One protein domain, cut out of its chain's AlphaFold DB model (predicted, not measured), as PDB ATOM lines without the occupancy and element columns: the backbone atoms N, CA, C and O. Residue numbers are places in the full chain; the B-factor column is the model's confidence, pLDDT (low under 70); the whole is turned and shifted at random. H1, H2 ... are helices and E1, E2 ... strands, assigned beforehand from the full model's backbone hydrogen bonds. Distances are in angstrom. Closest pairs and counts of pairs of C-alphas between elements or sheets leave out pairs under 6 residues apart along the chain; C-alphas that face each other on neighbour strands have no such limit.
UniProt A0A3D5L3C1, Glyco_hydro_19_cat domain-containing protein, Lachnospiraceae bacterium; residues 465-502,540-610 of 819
ATOM      1  N   ALA A 465      45.243  15.327 -27.169       49.31
ATOM      2  CA  ALA A 465      44.672  14.560 -28.278       49.31
ATOM      3  C   ALA A 465      45.559  14.564 -29.541       49.31
ATOM      4  O   ALA A 465      45.688  13.524 -30.170       49.31
ATOM      5  N   GLU A 466      46.248  15.665 -29.864       51.19
ATOM      6  CA  GLU A 466      47.164  15.788 -31.017       51.19
ATOM      7  C   GLU A 466      48.284  14.728 -31.053       51.19
ATOM      8  O   GLU A 466      48.580  14.179 -32.112       51.19
ATOM      9  N   THR A 467      48.851  14.344 -29.904       53.38
ATOM     10  CA  THR A 467      49.980  13.389 -29.845       53.38
ATOM     11  C   THR A 467      49.604  11.937 -30.168       53.38
ATOM     12  O   THR A 467      50.482  11.120 -30.436       53.38
ATOM     13  N   VAL A 468      48.310  11.600 -30.165       71.31
ATOM     14  CA  VAL A 468      47.816  10.236 -30.431       71.31
ATOM     15  C   VAL A 468      47.585   9.985 -31.926       71.31
ATOM     16  O   VAL A 468      47.688   8.844 -32.386       71.31
ATOM     17  N   PHE A 469      47.262  11.030 -32.694       80.81
ATOM     18  CA  PHE A 469      46.860  10.879 -34.096       80.81
ATOM     19  C   PHE A 469      47.991  11.105 -35.081       80.81
ATOM     20  O   PHE A 469      47.949  10.495 -36.147       80.81
ATOM     21  N   ASP A 470      48.975  11.922 -34.713       86.44
ATOM     22  CA  ASP A 470      50.091  12.306 -35.569       86.44
ATOM     23  C   ASP A 470      51.169  11.214 -35.555       86.44
ATOM     24  O   ASP A 470      52.148  11.272 -34.809       86.44
ATOM     25  N   LYS A 471      50.958  10.168 -36.361       84.75
ATOM     26  CA  LYS A 471      51.850   9.003 -36.455       84.75
ATOM     27  C   LYS A 471      51.767   8.309 -37.811       84.75
ATOM     28  O   LYS A 471      50.771   8.410 -38.518       84.75
ATOM     29  N   VAL A 472      52.801   7.541 -38.141       83.94
ATOM     30  CA  VAL A 472      52.775   6.593 -39.263       83.94
ATOM     31  C   VAL A 472      52.111   5.298 -38.795       83.94
ATOM     32  O   VAL A 472      52.522   4.735 -37.782       83.94
ATOM     33  N   LEU A 473      51.080   4.848 -39.508       85.25
ATOM     34  CA  LEU A 473      50.332   3.635 -39.181       85.25
ATOM     35  C   LEU A 473      50.949   2.387 -39.823       85.25
ATOM     36  O   LEU A 473      51.456   2.416 -40.946       85.25
ATOM     37  N   THR A 474      50.837   1.261 -39.128       87.88
ATOM     38  CA  THR A 474      51.043  -0.077 -39.698       87.88
ATOM     39  C   THR A 474      49.847  -0.503 -40.557       87.88
ATOM     40  O   THR A 474      48.744   0.023 -40.412       87.88
ATOM     41  N   ASP A 475      50.025  -1.504 -41.423       87.06
ATOM     42  CA  ASP A 475      48.915  -2.031 -42.236       87.06
ATOM     43  C   ASP A 475      47.786  -2.621 -41.382       87.06
ATOM     44  O   ASP A 475      46.615  -2.461 -41.718       87.06
ATOM     45  N   SER A 476      48.116  -3.243 -40.246       94.19
ATOM     46  CA  SER A 476      47.119  -3.742 -39.293       94.19
ATOM     47  C   SER A 476      46.322  -2.606 -38.652       94.19
ATOM     48  O   SER A 476      45.101  -2.704 -38.564       94.19
ATOM     49  N   GLU A 477      46.978  -1.507 -38.268       94.56
ATOM     50  CA  GLU A 477      46.278  -0.324 -37.758       94.56
ATOM     51  C   GLU A 477      45.406   0.321 -38.837       94.56
ATOM     52  O   GLU A 477      44.286   0.719 -38.546       94.56
ATOM     53  N   ILE A 478      45.866   0.405 -40.090       93.38
ATOM     54  CA  ILE A 478      45.041   0.906 -41.200       93.38
ATOM     55  C   ILE A 478      43.835  -0.012 -41.432       93.38
ATOM     56  O   ILE A 478      42.726   0.478 -41.647       93.38
ATOM     57  N   GLN A 479      44.019  -1.330 -41.356       93.69
ATOM     58  CA  GLN A 479      42.922  -2.287 -41.475       93.69
ATOM     59  C   GLN A 479      41.867  -2.079 -40.386       93.69
ATOM     60  O   GLN A 479      40.677  -2.031 -40.687       93.69
ATOM     61  N   GLU A 480      42.295  -1.919 -39.136       94.62
ATOM     62  CA  GLU A 480      41.407  -1.711 -37.990       94.62
ATOM     63  C   GLU A 480      40.719  -0.340 -38.030       94.62
ATOM     64  O   GLU A 480      39.513  -0.223 -37.818       94.62
ATOM     65  N   LEU A 481      41.481   0.712 -38.325       92.62
ATOM     66  CA  LEU A 481      41.026   2.092 -38.218       92.62
ATOM     67  C   LEU A 481      40.288   2.580 -39.466       92.62
ATOM     68  O   LEU A 481      39.464   3.488 -39.345       92.62
ATOM     69  N   TYR A 482      40.619   2.062 -40.647       93.88
ATOM     70  CA  TYR A 482      40.112   2.550 -41.935       93.88
ATOM     71  C   TYR A 482      39.452   1.461 -42.791       93.88
ATOM     72  O   TYR A 482      38.927   1.772 -43.854       93.88
ATOM     73  N   GLY A 483      39.452   0.199 -42.349       92.06
ATOM     74  CA  GLY A 483      38.974  -0.924 -43.160       92.06
ATOM     75  C   GLY A 483      39.977  -1.388 -44.224       92.06
ATOM     76  O   GLY A 483      39.626  -2.219 -45.060       92.06
ATOM     77  N   GLY A 484      41.217  -0.890 -44.173       92.00
ATOM     78  CA  GLY A 484      42.275  -1.172 -45.145       92.00
ATOM     79  C   GLY A 484      42.382  -0.099 -46.233       92.00
ATOM     80  O   GLY A 484      41.606   0.852 -46.272       92.00
ATOM     81  N   ILE A 485      43.361  -0.248 -47.130       90.19
ATOM     82  CA  ILE A 485      43.458   0.554 -48.361       90.19
ATOM     83  C   ILE A 485      42.860  -0.274 -49.491       90.19
ATOM     84  O   ILE A 485      43.399  -1.320 -49.844       90.19
ATOM     85  N   ASN A 486      41.753   0.192 -50.065       89.75
ATOM     86  CA  ASN A 486      41.119  -0.489 -51.186       89.75
ATOM     87  C   ASN A 486      41.963  -0.298 -52.464       89.75
ATOM     88  O   ASN A 486      42.112   0.842 -52.915       89.75
ATOM     89  N   PRO A 487      42.477  -1.368 -53.102       86.12
ATOM     90  CA  PRO A 487      43.247  -1.251 -54.343       86.12
ATOM     91  C   PRO A 487      42.450  -0.628 -55.497       86.12
ATOM     92  O   PRO A 487      43.029   0.016 -56.374       86.12
ATOM     93  N   ALA A 488      41.118  -0.761 -55.485       87.69
ATOM     94  CA  ALA A 488      40.251  -0.089 -56.448       87.69
ATOM     95  C   ALA A 488      40.261   1.438 -56.270       87.69
ATOM     96  O   ALA A 488      39.929   2.155 -57.203       87.69
ATOM     97  N   TYR A 489      40.675   1.962 -55.119       93.62
ATOM     98  CA  TYR A 489      40.795   3.400 -54.850       93.62
ATOM     99  C   TYR A 489      42.240   3.902 -55.008       93.62
ATOM    100  O   TYR A 489      42.601   4.939 -54.451       93.62
ATOM    101  N   SER A 490      43.083   3.161 -55.734       86.88
ATOM    102  CA  SER A 490      44.423   3.615 -56.119       86.88
ATOM    103  C   SER A 490      44.366   4.787 -57.111       86.88
ATOM    104  O   SER A 490      43.384   4.909 -57.856       86.88
ATOM    105  N   PRO A 491      45.414   5.630 -57.161       84.81
ATOM    106  CA  PRO A 491      45.536   6.702 -58.147       84.81
ATOM    107  C   PRO A 491      45.348   6.244 -59.594       84.81
ATOM    108  O   PRO A 491      44.580   6.849 -60.344       84.81
ATOM    109  N   GLU A 492      45.964   5.127 -59.977       83.88
ATOM    110  CA  GLU A 492      45.878   4.578 -61.328       83.88
ATOM    111  C   GLU A 492      44.450   4.122 -61.644       83.88
ATOM    112  O   GLU A 492      43.916   4.400 -62.720       83.88
ATOM    113  N   ALA A 493      43.790   3.456 -60.691       84.25
ATOM    114  CA  ALA A 493      42.407   3.031 -60.860       84.25
ATOM    115  C   ALA A 493      41.448   4.227 -60.976       84.25
ATOM    116  O   ALA A 493      40.509   4.174 -61.772       84.25
ATOM    117  N   ALA A 494      41.687   5.307 -60.227       90.75
ATOM    118  CA  ALA A 494      40.881   6.523 -60.283       90.75
ATOM    119  C   ALA A 494      40.987   7.224 -61.651       90.75
ATOM    120  O   ALA A 494      39.963   7.547 -62.257       90.75
ATOM    121  N   VAL A 495      42.201   7.368 -62.194       86.94
ATOM    122  CA  VAL A 495      42.419   7.949 -63.534       86.94
ATOM    123  C   VAL A 495      41.808   7.081 -64.633       86.94
ATOM    124  O   VAL A 495      41.142   7.600 -65.533       86.94
ATOM    125  N   ASN A 496      41.977   5.757 -64.550       82.81
ATOM    126  CA  ASN A 496      41.400   4.825 -65.520       82.81
ATOM    127  C   ASN A 496      39.866   4.908 -65.549       82.81
ATOM    128  O   ASN A 496      39.269   4.890 -66.626       82.81
ATOM    129  N   ARG A 497      39.221   5.051 -64.383       94.12
ATOM    130  CA  ARG A 497      37.767   5.256 -64.304       94.12
ATOM    131  C   ARG A 497      37.330   6.561 -64.953       94.12
ATOM    132  O   ARG A 497      36.377   6.538 -65.726       94.12
ATOM    133  N   LEU A 498      38.018   7.670 -64.675       96.50
ATOM    134  CA  LEU A 498      37.702   8.958 -65.294       96.50
ATOM    135  C   LEU A 498      37.751   8.857 -66.826       96.50
ATOM    136  O   LEU A 498      36.783   9.226 -67.486       96.50
ATOM    137  N   GLY A 499      38.822   8.276 -67.379       89.94
ATOM    138  CA  GLY A 499      38.972   8.100 -68.827       89.94
ATOM    139  C   GLY A 499      37.921   7.192 -69.466       89.94
ATOM    140  O   GLY A 499      37.508   7.441 -70.596       89.94
ATOM    141  N   ALA A 500      37.451   6.173 -68.741       89.44
ATOM    142  CA  ALA A 500      36.368   5.305 -69.198       89.44
ATOM    143  C   ALA A 500      34.992   5.999 -69.183       89.44
ATOM    144  O   ALA A 500      34.126   5.655 -69.985       89.44
ATOM    145  N   LEU A 501      34.780   6.960 -68.278       93.44
ATOM    146  CA  LEU A 501      33.520   7.701 -68.153       93.44
ATOM    147  C   LEU A 501      33.448   8.896 -69.105       93.44
ATOM    148  O   LEU A 501      32.389   9.156 -69.674       93.44
ATOM    149  N   ILE A 502      34.559   9.615 -69.283       95.06
ATOM    150  CA  ILE A 502      34.661  10.722 -70.230       95.06
ATOM    151  C   ILE A 502      36.050  10.756 -70.889       95.06
ATOM    152  O   ILE A 502      37.034  11.162 -70.278       95.06
ATOM    153  N   TYR A 540      41.789  24.626 -66.756       98.38
ATOM    154  CA  TYR A 540      40.822  23.537 -66.610       98.38
ATOM    155  C   TYR A 540      41.029  22.423 -67.649       98.38
ATOM    156  O   TYR A 540      40.063  21.825 -68.125       98.38
ATOM    157  N   SER A 541      42.274  22.147 -68.040       98.06
ATOM    158  CA  SER A 541      42.582  21.071 -68.985       98.06
ATOM    159  C   SER A 541      42.153  19.697 -68.459       98.06
ATOM    160  O   SER A 541      42.039  19.466 -67.251       98.06
ATOM    161  N   TYR A 542      41.936  18.762 -69.384       97.56
ATOM    162  CA  TYR A 542      41.627  17.380 -69.027       97.56
ATOM    163  C   TYR A 542      42.787  16.730 -68.256       97.56
ATOM    164  O   TYR A 542      42.564  15.990 -67.302       97.56
ATOM    165  N   GLU A 543      44.025  17.067 -68.615       94.25
ATOM    166  CA  GLU A 543      45.239  16.615 -67.935       94.25
ATOM    167  C   GLU A 543      45.279  17.076 -66.476       94.25
ATOM    168  O   GLU A 543      45.585  16.280 -65.590       94.25
ATOM    169  N   ASN A 544      44.911  18.333 -66.203       94.50
ATOM    170  CA  ASN A 544      44.867  18.840 -64.833       94.50
ATOM    171  C   ASN A 544      43.777  18.146 -64.007       94.50
ATOM    172  O   ASN A 544      43.986  17.877 -62.824       94.50
ATOM    173  N   LEU A 545      42.633  17.811 -64.618       98.25
ATOM    174  CA  LEU A 545      41.589  17.019 -63.964       98.25
ATOM    175  C   LEU A 545      42.077  15.595 -63.650       98.25
ATOM    176  O   LEU A 545      41.866  15.114 -62.536       98.25
ATOM    177  N   GLN A 546      42.746  14.928 -64.599       93.44
ATOM    178  CA  GLN A 546      43.328  13.600 -64.376       93.44
ATOM    179  C   GLN A 546      44.339  13.620 -63.229       93.44
ATOM    180  O   GLN A 546      44.259  12.776 -62.337       93.44
ATOM    181  N   GLU A 547      45.240  14.603 -63.208       86.81
ATOM    182  CA  GLU A 547      46.255  14.719 -62.160       86.81
ATOM    183  C   GLU A 547      45.642  15.047 -60.792       86.81
ATOM    184  O   GLU A 547      46.093  14.534 -59.767       86.81
ATOM    185  N   ALA A 548      44.576  15.851 -60.752       94.69
ATOM    186  CA  ALA A 548      43.859  16.139 -59.515       94.69
ATOM    187  C   ALA A 548      43.192  14.883 -58.940       94.69
ATOM    188  O   ALA A 548      43.317  14.618 -57.744       94.69
ATOM    189  N   VAL A 549      42.530  14.088 -59.792       95.44
ATOM    190  CA  VAL A 549      41.938  12.794 -59.415       95.44
ATOM    191  C   VAL A 549      43.020  11.824 -58.933       95.44
ATOM    192  O   VAL A 549      42.864  11.216 -57.875       95.44
ATOM    193  N   HIS A 550      44.131  11.725 -59.663       89.56
ATOM    194  CA  HIS A 550      45.281  10.897 -59.304       89.56
ATOM    195  C   HIS A 550      45.852  11.276 -57.930       89.56
ATOM    196  O   HIS A 550      45.982  10.438 -57.038       89.56
ATOM    197  N   THR A 551      46.155  12.560 -57.734       82.69
ATOM    198  CA  THR A 551      46.785  13.065 -56.510       82.69
ATOM    199  C   THR A 551      45.873  12.890 -55.302       82.69
ATOM    200  O   THR A 551      46.299  12.379 -54.262       82.69
ATOM    201  N   LEU A 552      44.599  13.274 -55.427       93.06
ATOM    202  CA  LEU A 552      43.648  13.146 -54.330       93.06
ATOM    203  C   LEU A 552      43.387  11.699 -53.951       93.06
ATOM    204  O   LEU A 552      43.217  11.436 -52.765       93.06
ATOM    205  N   ALA A 553      43.427  10.763 -54.899       93.12
ATOM    206  CA  ALA A 553      43.211   9.352 -54.620       93.12
ATOM    207  C   ALA A 553      44.193   8.762 -53.596       93.12
ATOM    208  O   ALA A 553      43.900   7.703 -53.062       93.12
ATOM    209  N   ASN A 554      45.308   9.424 -53.255       88.31
ATOM    210  CA  ASN A 554      46.197   9.023 -52.153       88.31
ATOM    211  C   ASN A 554      45.779   9.543 -50.768       88.31
ATOM    212  O   ASN A 554      46.452   9.266 -49.774       88.31
ATOM    213  N   THR A 555      44.686  10.289 -50.671       93.50
ATOM    214  CA  THR A 555      44.204  10.883 -49.422       93.50
ATOM    215  C   THR A 555      42.939  10.174 -48.954       93.50
ATOM    216  O   THR A 555      42.044   9.870 -49.737       93.50
ATOM    217  N   ALA A 556      42.831   9.945 -47.652       96.50
ATOM    218  CA  ALA A 556      41.571   9.623 -47.000       96.50
ATOM    219  C   ALA A 556      41.387  10.527 -45.780       96.50
ATOM    220  O   ALA A 556      42.357  10.930 -45.136       96.50
ATOM    221  N   ILE A 557      40.141  10.838 -45.445       96.62
ATOM    222  CA  ILE A 557      39.801  11.524 -44.200       96.62
ATOM    223  C   ILE A 557      38.815  10.691 -43.398       96.62
ATOM    224  O   ILE A 557      37.900  10.069 -43.933       96.62
ATOM    225  N   LYS A 558      38.997  10.707 -42.086       95.19
ATOM    226  CA  LYS A 558      38.060  10.164 -41.116       95.19
ATOM    227  C   LYS A 558      37.396  11.320 -40.394       95.19
ATOM    228  O   LYS A 558      38.076  12.130 -39.766       95.19
ATOM    229  N   VAL A 559      36.077  11.378 -40.492       94.38
ATOM    230  CA  VAL A 559      35.220  12.373 -39.849       94.38
ATOM    231  C   VAL A 559      34.529  11.706 -38.677       94.38
ATOM    232  O   VAL A 559      33.898  10.668 -38.856       94.38
ATOM    233  N   GLN A 560      34.651  12.281 -37.485       94.12
ATOM    234  CA  GLN A 560      34.006  11.755 -36.284       94.12
ATOM    235  C   GLN A 560      33.167  12.837 -35.617       94.12
ATOM    236  O   GLN A 560      33.571  13.997 -35.594       94.12
ATOM    237  N   TRP A 561      32.013  12.454 -35.083       92.88
ATOM    238  CA  TRP A 561      31.081  13.321 -34.357       92.88
ATOM    239  C   TRP A 561      30.285  12.482 -33.361       92.88
ATOM    240  O   TRP A 561      30.202  11.266 -33.505       92.88
ATOM    241  N   TYR A 562      29.672  13.112 -32.365       92.19
ATOM    242  CA  TYR A 562      28.798  12.405 -31.428       92.19
ATOM    243  C   TYR A 562      27.339  12.457 -31.882       92.19
ATOM    244  O   TYR A 562      26.877  13.469 -32.422       92.19
ATOM    245  N   GLU A 563      26.588  11.380 -31.652       87.88
ATOM    246  CA  GLU A 563      25.171  11.314 -32.011       87.88
ATOM    247  C   GLU A 563      24.378  12.472 -31.370       87.88
ATOM    248  O   GLU A 563      24.455  12.732 -30.171       87.88
ATOM    249  N   GLY A 564      23.620  13.224 -32.175       85.69
ATOM    250  CA  GLY A 564      22.896  14.410 -31.697       85.69
ATOM    251  C   GLY A 564      23.794  15.598 -31.312       85.69
ATOM    252  O   GLY A 564      23.341  16.493 -30.600       85.69
ATOM    253  N   ALA A 565      25.061  15.606 -31.735       89.81
ATOM    254  CA  ALA A 565      25.992  16.727 -31.609       89.81
ATOM    255  C   ALA A 565      26.847  16.877 -32.883       89.81
ATOM    256  O   ALA A 565      28.065  16.981 -32.823       89.81
ATOM    257  N   THR A 566      26.200  16.898 -34.054       86.31
ATOM    258  CA  THR A 566      26.865  17.007 -35.370       86.31
ATOM    259  C   THR A 566      27.659  18.299 -35.560       86.31
ATOM    260  O   THR A 566      28.539  18.344 -36.407       86.31
ATOM    261  N   TRP A 567      27.385  19.344 -34.777       86.94
ATOM    262  CA  TRP A 567      28.180  20.575 -34.769       86.94
ATOM    263  C   TRP A 567      29.578  20.382 -34.158       86.94
ATOM    264  O   TRP A 567      30.474  21.165 -34.452       86.94
ATOM    265  N   CYS A 568      29.775  19.351 -33.328       90.19
ATOM    266  CA  CYS A 568      31.040  19.048 -32.670       90.19
ATOM    267  C   CYS A 568      31.691  17.848 -33.360       90.19
ATOM    268  O   CYS A 568      31.295  16.697 -33.152       90.19
ATOM    269  N   TYR A 569      32.676  18.116 -34.213       92.31
ATOM    270  CA  TYR A 569      33.319  17.089 -35.023       92.31
ATOM    271  C   TYR A 569      34.837  17.242 -35.054       92.31
ATOM    272  O   TYR A 569      35.403  18.283 -34.708       92.31
ATOM    273  N   ARG A 570      35.503  16.178 -35.496       93.38
ATOM    274  CA  ARG A 570      36.941  16.153 -35.759       93.38
ATOM    275  C   ARG A 570      37.243  15.461 -37.077       93.38
ATOM    276  O   ARG A 570      36.500  14.582 -37.514       93.38
ATOM    277  N   LEU A 571      38.360  15.847 -37.682       94.69
ATOM    278  CA  LEU A 571      38.849  15.344 -38.958       94.69
ATOM    279  C   LEU A 571      40.278  14.835 -38.798       94.69
ATOM    280  O   LEU A 571      41.157  15.536 -38.292       94.69
ATOM    281  N   ILE A 572      40.508  13.610 -39.255       95.44
ATOM    282  CA  ILE A 572      41.811  12.952 -39.226       95.44
ATOM    283  C   ILE A 572      42.170  12.570 -40.657       95.44
ATOM    284  O   ILE A 572      41.450  11.800 -41.294       95.44
ATOM    285  N   ARG A 573      43.279  13.101 -41.161       94.50
ATOM    286  CA  ARG A 573      43.812  12.799 -42.490       94.50
ATOM    287  C   ARG A 573      44.664  11.536 -42.434       94.50
ATOM    288  O   ARG A 573      45.413  11.361 -41.481       94.50
ATOM    289  N   LEU A 574      44.587  10.714 -43.471       93.94
ATOM    290  CA  LEU A 574      45.527   9.641 -43.777       93.94
ATOM    291  C   LEU A 574      46.093   9.872 -45.182       93.94
ATOM    292  O   LEU A 574      45.339   9.969 -46.150       93.94
ATOM    293  N   ASN A 575      47.417   9.932 -45.296       88.56
ATOM    294  CA  ASN A 575      48.097   9.739 -46.574       88.56
ATOM    295  C   ASN A 575      48.287   8.232 -46.783       88.56
ATOM    296  O   ASN A 575      49.008   7.594 -46.022       88.56
ATOM    297  N   LYS A 576      47.636   7.653 -47.793       87.25
ATOM    298  CA  LYS A 576      47.647   6.202 -48.038       87.25
ATOM    299  C   LYS A 576      49.022   5.688 -48.477       87.25
ATOM    300  O   LYS A 576      49.345   4.535 -48.209       87.25
ATOM    301  N   THR A 577      49.843   6.546 -49.081       80.25
ATOM    302  CA  THR A 577      51.199   6.206 -49.533       80.25
ATOM    303  C   THR A 577      52.185   6.198 -48.373       80.25
ATOM    304  O   THR A 577      52.865   5.200 -48.147       80.25
ATOM    305  N   THR A 578      52.254   7.290 -47.602       79.44
ATOM    306  CA  THR A 578      53.189   7.375 -46.463       79.44
ATOM    307  C   THR A 578      52.673   6.706 -45.202       79.44
ATOM    308  O   THR A 578      53.433   6.533 -44.254       79.44
ATOM    309  N   LYS A 579      51.381   6.364 -45.169       84.06
ATOM    310  CA  LYS A 579      50.658   5.880 -43.988       84.06
ATOM    311  C   LYS A 579      50.654   6.884 -42.832       84.06
ATOM    312  O   LYS A 579      50.316   6.523 -41.707       84.06
ATOM    313  N   GLU A 580      51.015   8.143 -43.093       85.25
ATOM    314  CA  GLU A 580      50.965   9.210 -42.100       85.25
ATOM    315  C   GLU A 580      49.507   9.573 -41.826       85.25
ATOM    316  O   GLU A 580      48.779  10.053 -42.704       85.25
ATOM    317  N   GLN A 581      49.103   9.340 -40.586       90.12
ATOM    318  CA  GLN A 581      47.879   9.848 -40.013       90.12
ATOM    319  C   GLN A 581      48.174  11.179 -39.313       90.12
ATOM    320  O   GLN A 581      49.206  11.323 -38.657       90.12
ATOM    321  N   LYS A 582      47.264  12.146 -39.447       88.06
ATOM    322  CA  LYS A 582      47.372  13.455 -38.798       88.06
ATOM    323  C   LYS A 582      46.014  13.979 -38.350       88.06
ATOM    324  O   LYS A 582      45.052  13.948 -39.124       88.06
ATOM    325  N   LEU A 583      45.922  14.496 -37.126       89.75
ATOM    326  CA  LEU A 583      44.761  15.270 -36.691       89.75
ATOM    327  C   LEU A 583      44.809  16.648 -37.349       89.75
ATOM    328  O   LEU A 583      45.671  17.468 -37.051       89.75
ATOM    329  N   ILE A 584      43.864  16.910 -38.247       90.00
ATOM    330  CA  ILE A 584      43.842  18.157 -39.016       90.00
ATOM    331  C   ILE A 584      42.790  19.142 -38.509       90.00
ATOM    332  O   ILE A 584      42.947  20.349 -38.645       90.00
ATOM    333  N   TYR A 585      41.739  18.671 -37.839       90.50
ATOM    334  CA  TYR A 585      40.747  19.537 -37.208       90.50
ATOM    335  C   TYR A 585      40.092  18.834 -36.022       90.50
ATOM    336  O   TYR A 585      39.800  17.644 -36.096       90.50
ATOM    337  N   SER A 586      39.825  19.575 -34.951       90.88
ATOM    338  CA  SER A 586      38.995  19.124 -33.836       90.88
ATOM    339  C   SER A 586      38.275  20.325 -33.249       90.88
ATOM    340  O   SER A 586      38.913  21.346 -32.980       90.88
ATOM    341  N   ASP A 587      36.962  20.212 -33.051       90.12
ATOM    342  CA  ASP A 587      36.220  21.204 -32.279       90.12
ATOM    343  C   ASP A 587      36.772  21.263 -30.837       90.12
ATOM    344  O   ASP A 587      37.084  20.208 -30.268       90.12
ATOM    345  N   PRO A 588      36.892  22.452 -30.215       88.56
ATOM    346  CA  PRO A 588      37.420  22.581 -28.857       88.56
ATOM    347  C   PRO A 588      36.647  21.786 -27.800       88.56
ATOM    348  O   PRO A 588      37.217  21.428 -26.773       88.56
ATOM    349  N   ASN A 589      35.357  21.515 -28.029       90.69
ATOM    350  CA  ASN A 589      34.533  20.749 -27.098       90.69
ATOM    351  C   ASN A 589      34.551  19.245 -27.378       90.69
ATOM    352  O   ASN A 589      33.940  18.511 -26.610       90.69
ATOM    353  N   PHE A 590      35.218  18.770 -28.435       92.06
ATOM    354  CA  PHE A 590      35.105  17.376 -28.874       92.06
ATOM    355  C   PHE A 590      35.465  16.371 -27.773       92.06
ATOM    356  O   PHE A 590      34.798  15.351 -27.614       92.06
ATOM    357  N   ASP A 591      36.471  16.698 -26.965       90.56
ATOM    358  CA  ASP A 591      36.931  15.847 -25.870       90.56
ATOM    359  C   ASP A 591      36.237  16.157 -24.529       90.56
ATOM    360  O   ASP A 591      36.628  15.622 -23.494       90.56
ATOM    361  N   ALA A 592      35.193  16.994 -24.502       92.19
ATOM    362  CA  ALA A 592      34.479  17.313 -23.270       92.19
ATOM    363  C   ALA A 592      33.725  16.089 -22.720       92.19
ATOM    364  O   ALA A 592      32.971  15.432 -23.438       92.19
ATOM    365  N   GLU A 593      33.866  15.820 -21.417       93.31
ATOM    366  CA  GLU A 593      33.320  14.619 -20.755       93.31
ATOM    367  C   GLU A 593      31.819  14.409 -21.008       93.31
ATOM    368  O   GLU A 593      31.359  13.286 -21.208       93.31
ATOM    369  N   TRP A 594      31.041  15.494 -21.053       91.88
ATOM    370  CA  TRP A 594      29.596  15.427 -21.266       91.88
ATOM    371  C   TRP A 594      29.211  14.951 -22.680       91.88
ATOM    372  O   TRP A 594      28.144  14.356 -22.838       91.88
ATOM    373  N   LEU A 595      30.062  15.153 -23.695       90.94
ATOM    374  CA  LEU A 595      29.844  14.624 -25.049       90.94
ATOM    375  C   LEU A 595      30.217  13.150 -25.163       90.94
ATOM    376  O   LEU A 595      29.520  12.411 -25.853       90.94
ATOM    377  N   GLN A 596      31.239  12.705 -24.430       88.69
ATOM    378  CA  GLN A 596      31.722  11.318 -24.471       88.69
ATOM    379  C   GLN A 596      30.698  10.293 -23.951       88.69
ATOM    380  O   GLN A 596      30.843   9.096 -24.180       88.69
ATOM    381  N   THR A 597      29.634  10.747 -23.277       92.69
ATOM    382  CA  THR A 597      28.498   9.895 -22.880       92.69
ATOM    383  C   THR A 597      27.619   9.452 -24.055       92.69
ATOM    384  O   THR A 597      26.796   8.549 -23.904       92.69
ATOM    385  N   LYS A 598      27.766  10.087 -25.222       92.94
ATOM    386  CA  LYS A 598      26.986   9.809 -26.429       92.94
ATOM    387  C   LYS A 598      27.738   8.840 -27.352       92.94
ATOM    388  O   LYS A 598      28.968   8.833 -27.348       92.94
ATOM    389  N   PRO A 599      27.038   8.058 -28.192       93.38
ATOM    390  CA  PRO A 599      27.691   7.226 -29.200       93.38
ATOM    391  C   PRO A 599      28.550   8.055 -30.165       93.38
ATOM    392  O   PRO A 599      28.095   9.070 -30.700       93.38
ATOM    393  N   LEU A 600      29.787   7.609 -30.400       92.94
ATOM    394  CA  LEU A 600      30.685   8.193 -31.392       92.94
ATOM    395  C   LEU A 600      30.345   7.645 -32.782       92.94
ATOM    396  O   LEU A 600      30.470   6.450 -33.044       92.94
ATOM    397  N   CYS A 601      29.958   8.528 -33.691       90.25
ATOM    398  CA  CYS A 601      29.767   8.233 -35.101       90.25
ATOM    399  C   CYS A 601      31.067   8.484 -35.875       90.25
ATOM    400  O   CYS A 601      31.845   9.381 -35.543       90.25
ATOM    401  N   THR A 602      31.317   7.694 -36.919       91.38
ATOM    402  CA  THR A 602      32.489   7.845 -37.791       91.38
ATOM    403  C   THR A 602      32.092   7.642 -39.250       91.38
ATOM    404  O   THR A 602      31.357   6.714 -39.570       91.38
ATOM    405  N   SER A 603      32.614   8.491 -40.134       90.62
ATOM    406  CA  SER A 603      32.551   8.343 -41.589       90.62
ATOM    407  C   SER A 603      33.963   8.401 -42.154       90.62
ATOM    408  O   SER A 603      34.739   9.285 -41.792       90.62
ATOM    409  N   ILE A 604      34.294   7.488 -43.061       93.50
ATOM    410  CA  ILE A 604      35.551   7.519 -43.810       93.50
ATOM    411  C   ILE A 604      35.232   7.983 -45.224       93.50
ATOM    412  O   ILE A 604      34.330   7.458 -45.868       93.50
ATOM    413  N   CYS A 605      35.962   8.987 -45.685       94.88
ATOM    414  CA  CYS A 605      35.949   9.452 -47.059       94.88
ATOM    415  C   CYS A 605      37.320   9.141 -47.656       94.88
ATOM    416  O   CYS A 605      38.302   9.823 -47.354       94.88
ATOM    417  N   ASP A 606      37.391   8.096 -48.478       97.19
ATOM    418  CA  ASP A 606      38.553   7.820 -49.318       97.19
ATOM    419  C   ASP A 606      38.371   8.567 -50.639       97.19
ATOM    420  O   ASP A 606      37.432   8.310 -51.381       97.19
ATOM    421  N   TYR A 607      39.264   9.498 -50.951       97.81
ATOM    422  CA  TYR A 607      39.152  10.295 -52.171       97.81
ATOM    423  C   TYR A 607      39.295   9.476 -53.452       97.81
ATOM    424  O   TYR A 607      38.805   9.886 -54.503       97.81
ATOM    425  N   GLY A 608      39.920   8.299 -53.374       96.94
ATOM    426  CA  GLY A 608      39.982   7.368 -54.490       96.94
ATOM    427  C   GLY A 608      38.641   6.687 -54.788       96.94
ATOM    428  O   GLY A 608      38.536   6.044 -55.831       96.94
ATOM    429  N   SER A 609      37.611   6.833 -53.940       97.69
ATOM    430  CA  SER A 609      36.252   6.358 -54.246       97.69
ATOM    431  C   SER A 609      35.494   7.268 -55.216       97.69
ATOM    432  O   SER A 609      34.449   6.866 -55.727       97.69
ATOM    433  N   PHE A 610      36.013   8.467 -55.519       98.44
ATOM    434  CA  PHE A 610      35.432   9.346 -56.531       98.44
ATOM    435  C   PHE A 610      35.268   8.579 -57.854       98.44
ATOM    436  O   PHE A 610      36.222   7.974 -58.362       98.44
TER     437      PHE A 610
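What this domain is: This is residues 465 to 502 and 540 to 610 of the 819 residues of the protein "Glyco_hydro_19_cat domain-containing protein" of Lachnospiraceae bacterium (UniProt A0A3D5L3C1). A long, twisted sheet of four strands has a pair of helices, H3 and H4, beyond one end of its strands and the short helix H5 at the other end. H1 sits beside the strands at the E3 edge of the sheet, and H2 grazes the sheet near E4 and E1. The printed part has 109 residues with five named helices and four named strands, in the order H1 H2 H3 H4 E1 E2 E3 H5 E4, and its class is mixed, helices and strands. The sheet runs E3, E2, E1, E4, all antiparallel. The whole is only just loose, close to compact, with a radius of gyration of the C-alphas of 16.1 A, and its elongated outline spans 49 by 29 by 19 A.

Where its parts are: H1, residues 466 to 469, begins at C-alpha 466 at (47.164, 15.788, -31.017). H2 is residues 475 to 482, 9.9 A long. H3, residues 491 to 501, measures 15.7 A, and H4, residues 542 to 552, 15.4 A. E1, residues 555 to 562, begins at C-alpha 555 at (44.204, 10.883, -49.422) and is 23.7 A long. E2, residues 565 to 575, spans 27.6 A and bends by 67 degrees at residue 568. E3, residues 580 to 586, is 17.6 A long. After H5, residues 593 to 596, E4, residues 600 to 606, runs 19.6 A to C-alpha 606 at (38.553, 7.820, -49.318).

How they stand to each other: E1, E2 and E3 form a meander, each strand the antiparallel neighbour of the one before; E1 and E2 are a hairpin, as are E2 and E3. N 558 and O 572 of E1 and E2 are 2.8 A apart, and N 582 and O 573 of E3 and E2 are 2.9 A apart, both within hydrogen-bond range. E4, an edge strand, is antiparallel to E1, with N 603 and O 559 at 2.8 A. At the other edge, residues 471 to 472 pair antiparallel with residues 580 to 581 of E3. H1 is on the sheet at a height of 4.8 A, over none of the strands; its closest C-alphas to E3 are those of Phe 469 and Lys 582, 5.4 A apart. H2 only grazes the sheet, with residues 478 to 482. H5 only just grazes it, with residues 595 to 596 and 5 pairs of C-alphas within 10 A. H3 and H4 touch, opposite ways at a steep tilt of 40 degrees, the C-alphas of Pro 491 and His 550 closest at 4.4 A; neither is on the sheet. Every O i to N i+4 pair is within hydrogen-bond range in H2, H3 and H4; H1 and H5 are too short for such a pair.

The domain as a whole: The C-alphas farthest apart are those of Ser 541 and Trp 594, 49.8 A. Residues 503 to 539 are not printed, and C-alphas 502 and 540 are 14.7 A apart across the cut. Of the links that are printed whole, none is long. Mean pLDDT of the printed part is 89.8; residues 465 to 467 are under 70.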